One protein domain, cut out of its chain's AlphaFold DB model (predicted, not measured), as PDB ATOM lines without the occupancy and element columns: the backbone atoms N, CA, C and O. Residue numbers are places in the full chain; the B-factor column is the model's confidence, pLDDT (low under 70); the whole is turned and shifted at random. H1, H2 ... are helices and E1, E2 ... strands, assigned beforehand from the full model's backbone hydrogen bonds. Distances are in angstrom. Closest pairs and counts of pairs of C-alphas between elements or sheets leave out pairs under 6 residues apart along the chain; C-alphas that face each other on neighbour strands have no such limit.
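AT A GLANCE: This is residues 495 to 571 of the 580 residues of an uncharacterized protein of Marine Group III euryarchaeote (UniProt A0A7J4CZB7). A strongly twisted sheet of five strands curls, like part of a barrel, round the long helix H3, while the shorter helix H2 packs across its opposite face over E3. The long hairpin of E3 and E4 makes much of the sheet, and the small helix H1 lies near the ends of E1 and E2. The printed part has 77 residues, with three named helices and five named strands in the order E1, H1, H2, E2, E3, E4, H3, E5; the sheet runs E1, E2, E3, E4, E5 and is mixed. The class is mixed, helices and strands, and the whole is compact, with a radius of gyration of the C-alphas of 11.6 A and spans of 30 by 22 by 21 A.

HOW THE PARTS SIT: E1, residues 495 to 497, is an edge strand and the antiparallel neighbour of E2, residues 521 to 525; N 497 and O 522 are 2.8 A apart. H1, residues 503 to 506, is only just not on the sheet, with 4 pairs of C-alphas within 10 A. H2, residues 508 to 515, meets H1 only through their link. E2 forms a hairpin with E3, residues 528 to 538, where N 523 and O 531 are 2.8 A apart. H2 is on the sheet at a height of 9.4 A and runs across the strands, at 76 degrees to E3 on the local plane; their closest C-alphas, of Phe 515 and Ala 532, are 6.7 A apart. E3 forms a second hairpin with E4, residues 541 to 548, with N 534 and O 546 at 2.9 A. E2, E3 and E4 are a meander, each strand the antiparallel neighbour of the one before. H3, residues 551 to 563, is on the sheet on the opposite face from H2; the closest C-alphas of H3 and E3, of Glu 553 and Gly 531, are 6.1 A apart. E5, residues 567 to 570, is parallel to E4, with N 544 and O 569 at 2.9 A. E4, H3 and E5 form a strand-helix-strand unit, two parallel neighbour strands with a helix between, and its crossover is right-handed. Every O i to N i+4 pair is within hydrogen-bond range in H2 and H3; H1 is too short for such a pair.

IN THESE COORDINATES: E1 begins at C-alpha 495, (18.018, -36.264, -42.329). H2 is 10.5 A long and E2 13.4 A. E3, 29.4 A, bends by 54 degrees at residue 531, and E4, 20.5 A, bends by 59 degrees at residue 545. H3, 18.5 A, begins at C-alpha 551, (9.278, -31.799, -53.094). E5, 10.4 A, ends at C-alpha 570, (18.714, -22.533, -55.403).

THE WHOLE: The two C-alphas farthest apart, of Gln 513 and Arg 565, are 31.6 A apart. The printed part has no cut, and its links are tight. The mean pLDDT of the printed part is 92.6, and no printed residue is under 70.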
ATOM      1  N   PHE A 495      16.833 -37.063 -42.632       95.31
ATOM      2  CA  PHE A 495      18.018 -36.264 -42.329       95.31
ATOM      3  C   PHE A 495      18.925 -36.119 -43.551       95.31
ATOM      4  O   PHE A 495      18.870 -36.909 -44.495       95.31
ATOM      5  N   VAL A 496      19.797 -35.112 -43.507       96.81
ATOM      6  CA  VAL A 496      20.850 -34.904 -44.505       96.81
ATOM      7  C   VAL A 496      22.148 -35.533 -44.007       96.81
ATOM      8  O   VAL A 496      22.699 -35.126 -42.982       96.81
ATOM      9  N   LEU A 497      22.662 -36.501 -44.761       96.62
ATOM     10  CA  LEU A 497      24.008 -37.039 -44.622       96.62
ATOM     11  C   LEU A 497      24.971 -36.205 -45.473       96.62
ATOM     12  O   LEU A 497      24.921 -36.231 -46.704       96.62
ATOM     13  N   THR A 498      25.858 -35.455 -44.822       95.06
ATOM     14  CA  THR A 498      26.794 -34.573 -45.529       95.06
ATOM     15  C   THR A 498      28.013 -35.335 -46.055       95.06
ATOM     16  O   THR A 498      28.409 -36.355 -45.497       95.06
ATOM     17  N   GLN A 499      28.690 -34.795 -47.075       92.19
ATOM     18  CA  GLN A 499      29.980 -35.330 -47.566       92.19
ATOM     19  C   GLN A 499      31.100 -35.314 -46.509       92.19
ATOM     20  O   GLN A 499      32.145 -35.964 -46.655       92.19
ATOM     21  N   ALA A 500      30.915 -34.501 -45.468       91.44
ATOM     22  CA  ALA A 500      31.838 -34.387 -44.355       91.44
ATOM     23  C   ALA A 500      31.673 -35.526 -43.334       91.44
ATOM     24  O   ALA A 500      32.526 -35.644 -42.458       91.44
ATOM     25  N   ASP A 501      30.643 -36.366 -43.457       94.12
ATOM     26  CA  ASP A 501      30.440 -37.571 -42.651       94.12
ATOM     27  C   ASP A 501      31.291 -38.745 -43.166       94.12
ATOM     28  O   ASP A 501      31.660 -38.799 -44.336       94.12
ATOM     29  N   ARG A 502      31.617 -39.723 -42.314       91.81
ATOM     30  CA  ARG A 502      32.305 -40.948 -42.759       91.81
ATOM     31  C   ARG A 502      31.394 -41.885 -43.548       91.81
ATOM     32  O   ARG A 502      31.861 -42.540 -44.477       91.81
ATOM     33  N   LEU A 503      30.108 -41.942 -43.200       94.12
ATOM     34  CA  LEU A 503      29.141 -42.846 -43.817       94.12
ATOM     35  C   LEU A 503      28.894 -42.479 -45.286       94.12
ATOM     36  O   LEU A 503      28.637 -43.365 -46.095       94.12
ATOM     37  N   SER A 504      29.062 -41.208 -45.672       92.44
ATOM     38  CA  SER A 504      28.956 -40.802 -47.079       92.44
ATOM     39  C   SER A 504      30.011 -41.476 -47.962       92.44
ATOM     40  O   SER A 504      29.764 -41.714 -49.139       92.44
ATOM     41  N   HIS A 505      31.188 -41.797 -47.409       89.69
ATOM     42  CA  HIS A 505      32.262 -42.475 -48.148       89.69
ATOM     43  C   HIS A 505      31.979 -43.965 -48.295       89.69
ATOM     44  O   HIS A 505      32.163 -44.503 -49.384       89.69
ATOM     45  N   TYR A 506      31.460 -44.594 -47.238       92.12
ATOM     46  CA  TYR A 506      30.992 -45.981 -47.281       92.12
ATOM     47  C   TYR A 506      29.880 -46.163 -48.329       92.12
ATOM     48  O   TYR A 506      29.906 -47.103 -49.109       92.12
ATOM     49  N   LEU A 507      28.937 -45.219 -48.418       91.62
ATOM     50  CA  LEU A 507      27.815 -45.279 -49.364       91.62
ATOM     51  C   LEU A 507      28.125 -44.694 -50.749       91.62
ATOM     52  O   LEU A 507      27.230 -44.610 -51.589       91.62
ATOM     53  N   SER A 508      29.357 -44.253 -51.003       87.81
ATOM     54  CA  SER A 508      29.681 -43.446 -52.186       87.81
ATOM     55  C   SER A 508      29.363 -44.147 -53.513       87.81
ATOM     56  O   SER A 508      28.830 -43.506 -54.420       87.81
ATOM     57  N   GLN A 509      29.625 -45.455 -53.622       86.94
ATOM     58  CA  GLN A 509      29.285 -46.236 -54.814       86.94
ATOM     59  C   GLN A 509      27.774 -46.380 -55.001       86.94
ATOM     60  O   GLN A 509      27.259 -46.040 -56.066       86.94
ATOM     61  N   ASP A 510      27.068 -46.811 -53.951       88.12
ATOM     62  CA  ASP A 510      25.609 -46.967 -53.945       88.12
ATOM     63  C   ASP A 510      24.903 -45.650 -54.333       88.12
ATOM     64  O   ASP A 510      23.923 -45.649 -55.078       88.12
ATOM     65  N   VAL A 511      25.409 -44.516 -53.839       90.12
ATOM     66  CA  VAL A 511      24.882 -43.170 -54.116       90.12
ATOM     67  C   VAL A 511      25.167 -42.752 -55.555       90.12
ATOM     68  O   VAL A 511      24.258 -42.278 -56.237       90.12
ATOM     69  N   LYS A 512      26.397 -42.964 -56.042       89.75
ATOM     70  CA  LYS A 512      26.774 -42.648 -57.423       89.75
ATOM     71  C   LYS A 512      25.955 -43.458 -58.424       89.75
ATOM     72  O   LYS A 512      25.464 -42.889 -59.393       89.75
ATOM     73  N   GLN A 513      25.780 -44.757 -58.179       89.88
ATOM     74  CA  GLN A 513      24.976 -45.631 -59.033       89.88
ATOM     75  C   GLN A 513      23.503 -45.208 -59.043       89.88
ATOM     76  O   GLN A 513      22.875 -45.218 -60.096       89.88
ATOM     77  N   LYS A 514      22.954 -44.814 -57.887       91.50
ATOM     78  CA  LYS A 514      21.537 -44.457 -57.767       91.50
ATOM     79  C   LYS A 514      21.192 -43.073 -58.323       91.50
ATOM     80  O   LYS A 514      20.151 -42.926 -58.951       91.50
ATOM     81  N   PHE A 515      22.008 -42.055 -58.051       91.75
ATOM     82  CA  PHE A 515      21.669 -40.657 -58.362       91.75
ATOM     83  C   PHE A 515      22.502 -40.053 -59.500       91.75
ATOM     84  O   PHE A 515      22.228 -38.929 -59.920       91.75
ATOM     85  N   GLY A 516      23.544 -40.744 -59.975       89.06
ATOM     86  CA  GLY A 516      24.466 -40.233 -60.997       89.06
ATOM     87  C   GLY A 516      25.357 -39.078 -60.523       89.06
ATOM     88  O   GLY A 516      26.152 -38.546 -61.296       89.06
ATOM     89  N   LEU A 517      25.253 -38.685 -59.251       85.12
ATOM     90  CA  LEU A 517      26.045 -37.617 -58.654       85.12
ATOM     91  C   LEU A 517      27.334 -38.185 -58.049       85.12
ATOM     92  O   LEU A 517      27.335 -39.245 -57.428       85.12
ATOM     93  N   GLY A 518      28.442 -37.462 -58.233       80.81
ATOM     94  CA  GLY A 518      29.723 -37.757 -57.580       80.81
ATOM     95  C   GLY A 518      29.691 -37.440 -56.081       80.81
ATOM     96  O   GLY A 518      28.713 -37.720 -55.397       80.81
ATOM     97  N   ALA A 519      30.745 -36.812 -55.552       85.50
ATOM     98  CA  ALA A 519      30.728 -36.311 -54.176       85.50
ATOM     99  C   ALA A 519      29.520 -35.366 -53.976       85.50
ATOM    100  O   ALA A 519      29.484 -34.265 -54.533       85.50
ATOM    101  N   CYS A 520      28.515 -35.833 -53.231       93.06
ATOM    102  CA  CYS A 520      27.236 -35.162 -52.981       93.06
ATOM    103  C   CYS A 520      26.763 -35.425 -51.541       93.06
ATOM    104  O   CYS A 520      27.207 -36.367 -50.884       93.06
ATOM    105  N   ASN A 521      25.900 -34.549 -51.028       96.06
ATOM    106  CA  ASN A 521      25.155 -34.802 -49.797       96.06
ATOM    107  C   ASN A 521      23.948 -35.684 -50.133       96.06
ATOM    108  O   ASN A 521      23.397 -35.581 -51.228       96.06
ATOM    109  N   VAL A 522      23.531 -36.529 -49.198       96.94
ATOM    110  CA  VAL A 522      22.480 -37.529 -49.415       96.94
ATOM    111  C   VAL A 522      21.354 -37.304 -48.425       96.94
ATOM    112  O   VAL A 522      21.596 -37.043 -47.251       96.94
ATOM    113  N   ILE A 523      20.118 -37.425 -48.886       97.25
ATOM    114  CA  ILE A 523      18.926 -37.318 -48.056       97.25
ATOM    115  C   ILE A 523      18.460 -38.725 -47.725       97.25
ATOM    116  O   ILE A 523      18.188 -39.535 -48.616       97.25
ATOM    117  N   PHE A 524      18.381 -39.005 -46.434       95.94
ATOM    118  CA  PHE A 524      17.745 -40.200 -45.916       95.94
ATOM    119  C   PHE A 524      16.320 -39.873 -45.511       95.94
ATOM    120  O   PHE A 524      16.095 -38.889 -44.811       95.94
ATOM    121  N   SER A 525      15.390 -40.736 -45.903       93.56
ATOM    122  CA  SER A 525      14.042 -40.796 -45.349       93.56
ATOM    123  C   SER A 525      13.773 -42.235 -44.941       93.56
ATOM    124  O   SER A 525      13.833 -43.161 -45.754       93.56
ATOM    125  N   SER A 526      13.514 -42.437 -43.653       91.50
ATOM    126  CA  SER A 526      13.572 -43.753 -43.021       91.50
ATOM    127  C   SER A 526      14.930 -44.432 -43.299       91.50
ATOM    128  O   SER A 526      15.983 -43.799 -43.261       91.50
ATOM    129  N   THR A 527      14.935 -45.720 -43.631       91.94
ATOM    130  CA  THR A 527      16.141 -46.478 -43.991       91.94
ATOM    131  C   THR A 527      16.441 -46.450 -45.495       91.94
ATOM    132  O   THR A 527      17.022 -47.386 -46.040       91.94
ATOM    133  N   ARG A 528      16.019 -45.395 -46.206       92.31
ATOM    134  CA  ARG A 528      16.203 -45.255 -47.657       92.31
ATOM    135  C   ARG A 528      16.877 -43.932 -47.991       92.31
ATOM    136  O   ARG A 528      16.527 -42.893 -47.447       92.31
ATOM    137  N   THR A 529      17.791 -43.969 -48.953       93.94
ATOM    138  CA  THR A 529      18.288 -42.762 -49.617       93.94
ATOM    139  C   THR A 529      17.231 -42.287 -50.612       93.94
ATOM    140  O   THR A 529      16.920 -43.019 -51.551       93.94
ATOM    141  N   THR A 530      16.627 -41.117 -50.410       95.31
ATOM    142  CA  THR A 530      15.522 -40.622 -51.258       95.31
ATOM    143  C   THR A 530      15.911 -39.451 -52.150       95.31
ATOM    144  O   THR A 530      15.303 -39.266 -53.198       95.31
ATOM    145  N   GLY A 531      16.992 -38.744 -51.820       95.75
ATOM    146  CA  GLY A 531      17.556 -37.716 -52.687       95.75
ATOM    147  C   GLY A 531      19.052 -37.515 -52.493       95.75
ATOM    148  O   GLY A 531      19.657 -38.066 -51.570       95.75
ATOM    149  N   ALA A 532      19.648 -36.713 -53.364       96.75
ATOM    150  CA  ALA A 532      21.042 -36.300 -53.289       96.75
ATOM    151  C   ALA A 532      21.227 -34.907 -53.900       96.75
ATOM    152  O   ALA A 532      20.507 -34.523 -54.820       96.75
ATOM    153  N   PHE A 533      22.189 -34.141 -53.391       95.62
ATOM    154  CA  PHE A 533      22.430 -32.777 -53.858       95.62
ATOM    155  C   PHE A 533      23.878 -32.329 -53.686       95.62
ATOM    156  O   PHE A 533      24.603 -32.798 -52.801       95.62
ATOM    157  N   LYS A 534      24.304 -31.380 -54.518       94.75
ATOM    158  CA  LYS A 534      25.556 -30.642 -54.332       94.75
ATOM    159  C   LYS A 534      25.248 -29.223 -53.893       94.75
ATOM    160  O   LYS A 534      24.270 -28.623 -54.328       94.75
ATOM    161  N   MET A 535      26.102 -28.701 -53.023       92.81
ATOM    162  CA  MET A 535      25.977 -27.342 -52.526       92.81
ATOM    163  C   MET A 535      27.336 -26.653 -52.497       92.81
ATOM    164  O   MET A 535      28.355 -27.286 -52.208       92.81
ATOM    165  N   SER A 536      27.323 -25.349 -52.736       90.75
ATOM    166  CA  SER A 536      28.412 -24.437 -52.413       90.75
ATOM    167  C   SER A 536      28.072 -23.731 -51.105       90.75
ATOM    168  O   SER A 536      26.945 -23.277 -50.928       90.75
ATOM    169  N   LYS A 537      29.026 -23.650 -50.174       89.12
ATOM    170  CA  LYS A 537      28.842 -22.973 -48.882       89.12
ATOM    171  C   LYS A 537      29.884 -21.872 -48.721       89.12
ATOM    172  O   LYS A 537      31.082 -22.160 -48.748       89.12
ATOM    173  N   ARG A 538      29.441 -20.637 -48.477       88.62
ATOM    174  CA  ARG A 538      30.289 -19.499 -48.085       88.62
ATOM    175  C   ARG A 538      29.745 -18.892 -46.798       88.62
ATOM    176  O   ARG A 538      28.716 -18.236 -46.785       88.62
ATOM    177  N   GLY A 539      30.428 -19.136 -45.681       87.50
ATOM    178  CA  GLY A 539      29.938 -18.694 -44.374       87.50
ATOM    179  C   GLY A 539      28.593 -19.342 -44.031       87.50
ATOM    180  O   GLY A 539      28.539 -20.557 -43.813       87.50
ATOM    181  N   LYS A 540      27.535 -18.526 -43.952       90.12
ATOM    182  CA  LYS A 540      26.155 -18.978 -43.702       90.12
ATOM    183  C   LYS A 540      25.338 -19.175 -44.977       90.12
ATOM    184  O   LYS A 540      24.291 -19.807 -44.894       90.12
ATOM    185  N   ASP A 541      25.818 -18.691 -46.114       92.75
ATOM    186  CA  ASP A 541      25.099 -18.778 -47.379       92.75
ATOM    187  C   ASP A 541      25.397 -20.122 -48.047       92.75
ATOM    188  O   ASP A 541      26.554 -20.559 -48.139       92.75
ATOM    189  N   VAL A 542      24.332 -20.811 -48.446       93.69
ATOM    190  CA  VAL A 542      24.352 -22.134 -49.063       93.69
ATOM    191  C   VAL A 542      23.560 -22.079 -50.356       93.69
ATOM    192  O   VAL A 542      22.349 -21.880 -50.340       93.69
ATOM    193  N   THR A 543      24.242 -22.341 -51.464       94.81
ATOM    194  CA  THR A 543      23.636 -22.394 -52.794       94.81
ATOM    195  C   THR A 543      23.605 -23.839 -53.273       94.81
ATOM    196  O   THR A 543      24.654 -24.489 -53.363       94.81
ATOM    197  N   ILE A 544      22.418 -24.365 -53.574       95.25
ATOM    198  CA  ILE A 544      22.248 -25.701 -54.159       95.25
ATOM    199  C   ILE A 544      22.469 -25.610 -55.665       95.25
ATOM    200  O   ILE A 544      21.747 -24.891 -56.350       95.25
ATOM    201  N   THR A 545      23.456 -26.351 -56.170       92.88
ATOM    202  CA  THR A 545      23.882 -26.288 -57.580       92.88
ATOM    203  C   THR A 545      23.381 -27.463 -58.418       92.88
ATOM    204  O   THR A 545      23.278 -27.358 -59.634       92.88
ATOM    205  N   GLU A 546      23.134 -28.611 -57.781       93.25
ATOM    206  CA  GLU A 546      22.613 -29.833 -58.413       93.25
ATOM    207  C   GLU A 546      21.709 -30.550 -57.406       93.25
ATOM    208  O   GLU A 546      22.080 -30.668 -56.231       93.25
ATOM    209  N   PHE A 547      20.556 -31.056 -57.848       94.62
ATOM    210  CA  PHE A 547      19.579 -31.719 -56.976       94.62
ATOM    211  C   PHE A 547      18.870 -32.885 -57.679       94.62
ATOM    212  O   PHE A 547      18.392 -32.774 -58.805       94.62
ATOM    213  N   ARG A 548      18.769 -34.016 -56.977       94.25
ATOM    214  CA  ARG A 548      17.988 -35.198 -57.356       94.25
ATOM    215  C   ARG A 548      17.067 -35.549 -56.190       94.25
ATOM    216  O   ARG A 548      17.550 -35.981 -55.147       94.25
ATOM    217  N   GLY A 549      15.763 -35.368 -56.354       92.19
ATOM    218  CA  GLY A 549      14.757 -35.631 -55.322       92.19
ATOM    219  C   GLY A 549      13.424 -34.964 -55.661       92.19
ATOM    220  O   GLY A 549      13.336 -34.241 -56.654       92.19
ATOM    221  N   GLY A 550      12.393 -35.210 -54.852       92.50
ATOM    222  CA  GLY A 550      11.083 -34.580 -54.999       92.50
ATOM    223  C   GLY A 550      10.891 -33.372 -54.078       92.50
ATOM    224  O   GLY A 550      11.819 -32.890 -53.423       92.50
ATOM    225  N   ASN A 551       9.646 -32.899 -53.988       92.00
ATOM    226  CA  ASN A 551       9.278 -31.799 -53.094       92.00
ATOM    227  C   ASN A 551       9.533 -32.145 -51.621       92.00
ATOM    228  O   ASN A 551      10.001 -31.290 -50.872       92.00
ATOM    229  N   GLN A 552       9.308 -33.395 -51.201       92.94
ATOM    230  CA  GLN A 552       9.606 -33.829 -49.832       92.94
ATOM    231  C   GLN A 552      11.094 -33.645 -49.494       92.94
ATOM    232  O   GLN A 552      11.428 -33.082 -48.454       92.94
ATOM    233  N   GLU A 553      11.995 -34.049 -50.388       95.50
ATOM    234  CA  GLU A 553      13.441 -33.887 -50.218       95.50
ATOM    235  C   GLU A 553      13.867 -32.414 -50.133       95.50
ATOM    236  O   GLU A 553      14.750 -32.087 -49.338       95.50
ATOM    237  N   ARG A 554      13.222 -31.510 -50.890       94.56
ATOM    238  CA  ARG A 554      13.473 -30.060 -50.780       94.56
ATOM    239  C   ARG A 554      13.146 -29.535 -49.381       94.56
ATOM    240  O   ARG A 554      13.987 -28.875 -48.776       94.56
ATOM    241  N   HIS A 555      11.997 -29.921 -48.823       95.25
ATOM    242  CA  HIS A 555      11.615 -29.542 -47.458       95.25
ATOM    243  C   HIS A 555      12.604 -30.078 -46.411       95.25
ATOM    244  O   HIS A 555      12.880 -29.405 -45.416       95.25
ATOM    245  N   VAL A 556      13.183 -31.268 -46.626       96.25
ATOM    246  CA  VAL A 556      14.228 -31.808 -45.737       96.25
ATOM    247  C   VAL A 556      15.498 -30.951 -45.791       96.25
ATOM    248  O   VAL A 556      16.085 -30.680 -44.740       96.25
ATOM    249  N   ILE A 557      15.912 -30.485 -46.976       96.44
ATOM    250  CA  ILE A 557      17.049 -29.559 -47.122       96.44
ATOM    251  C   ILE A 557      16.755 -28.233 -46.415       96.44
ATOM    252  O   ILE A 557      17.587 -27.760 -45.647       96.44
ATOM    253  N   GLU A 558      15.571 -27.657 -46.618       95.94
ATOM    254  CA  GLU A 558      15.160 -26.401 -45.981       95.94
ATOM    255  C   GLU A 558      15.146 -26.505 -44.452       95.94
ATOM    256  O   GLU A 558      15.684 -25.637 -43.758       95.94
ATOM    257  N   ALA A 559      14.578 -27.588 -43.914       95.38
ATOM    258  CA  ALA A 559      14.568 -27.860 -42.482       95.38
ATOM    259  C   ALA A 559      15.992 -28.011 -41.929       95.38
ATOM    260  O   ALA A 559      16.311 -27.453 -40.875       95.38
ATOM    261  N   TRP A 560      16.865 -28.708 -42.659       95.25
ATOM    262  CA  TRP A 560      18.275 -28.842 -42.309       95.25
ATOM    263  C   TRP A 560      18.994 -27.482 -42.331       95.25
ATOM    264  O   TRP A 560      19.607 -27.103 -41.336       95.25
ATOM    265  N   CYS A 561      18.860 -26.679 -43.390       94.62
ATOM    266  CA  CYS A 561      19.441 -25.334 -43.456       94.62
ATOM    267  C   CYS A 561      18.946 -24.439 -42.312       94.62
ATOM    268  O   CYS A 561      19.752 -23.759 -41.674       94.62
ATOM    269  N   ARG A 562      17.651 -24.499 -41.977       94.06
ATOM    270  CA  ARG A 562      17.071 -23.773 -40.839       94.06
ATOM    271  C   ARG A 562      17.676 -24.221 -39.508       94.06
ATOM    272  O   ARG A 562      18.068 -23.370 -38.711       94.06
ATOM    273  N   GLN A 563      17.806 -25.531 -39.283       91.44
ATOM    274  CA  GLN A 563      18.456 -26.090 -38.090       91.44
ATOM    275  C   GLN A 563      19.888 -25.558 -37.933       91.44
ATOM    276  O   GLN A 563      20.312 -25.219 -36.827       91.44
ATOM    277  N   TRP A 564      20.614 -25.438 -39.043       91.00
ATOM    278  CA  TRP A 564      21.993 -24.952 -39.074       91.00
ATOM    279  C   TRP A 564      22.132 -23.432 -39.240       91.00
ATOM    280  O   TRP A 564      23.256 -22.934 -39.319       91.00
ATOM    281  N   ARG A 565      21.016 -22.685 -39.243       92.56
ATOM    282  CA  ARG A 565      20.964 -21.221 -39.424       92.56
ATOM    283  C   ARG A 565      21.707 -20.756 -40.684       92.56
ATOM    284  O   ARG A 565      22.501 -19.812 -40.632       92.56
ATOM    285  N   MET A 566      21.474 -21.466 -41.782       93.81
ATOM    286  CA  MET A 566      22.018 -21.184 -43.106       93.81
ATOM    287  C   MET A 566      20.981 -20.473 -43.971       93.81
ATOM    288  O   MET A 566      19.796 -20.802 -43.905       93.81
ATOM    289  N   ASN A 567      21.445 -19.544 -44.803       92.69
ATOM    290  CA  ASN A 567      20.637 -18.911 -45.839       92.69
ATOM    291  C   ASN A 567      20.680 -19.811 -47.077       92.69
ATOM    292  O   ASN A 567      21.768 -20.129 -47.556       92.69
ATOM    293  N   LEU A 568      19.519 -20.273 -47.538       94.25
ATOM    294  CA  LEU A 568      19.408 -21.235 -48.631       94.25
ATOM    295  C   LEU A 568      19.000 -20.535 -49.927       94.25
ATOM    296  O   LEU A 568      17.960 -19.883 -49.973       94.25
ATOM    297  N   GLU A 569      19.775 -20.764 -50.980       92.12
ATOM    298  CA  GLU A 569      19.482 -20.347 -52.349       92.12
ATOM    299  C   GLU A 569      19.543 -21.550 -53.299       92.12
ATOM    300  O   GLU A 569      20.274 -22.520 -53.071       92.12
ATOM    301  N   TRP A 570      18.777 -21.485 -54.386       91.88
ATOM    302  CA  TRP A 570      18.714 -22.533 -55.403       91.88
ATOM    303  C   TRP A 570      19.185 -21.977 -56.748       91.88
ATOM    304  O   TRP A 570      18.503 -21.155 -57.352       91.88
ATOM    305  N   GLU A 571      20.317 -22.473 -57.246       89.19
ATOM    306  CA  GLU A 571      20.855 -22.157 -58.575       89.19
ATOM    307  C   GLU A 571      21.031 -23.458 -59.365       89.19
ATOM    308  O   GLU A 571      22.137 -23.960 -59.580       89.19
TER     309      GLU A 571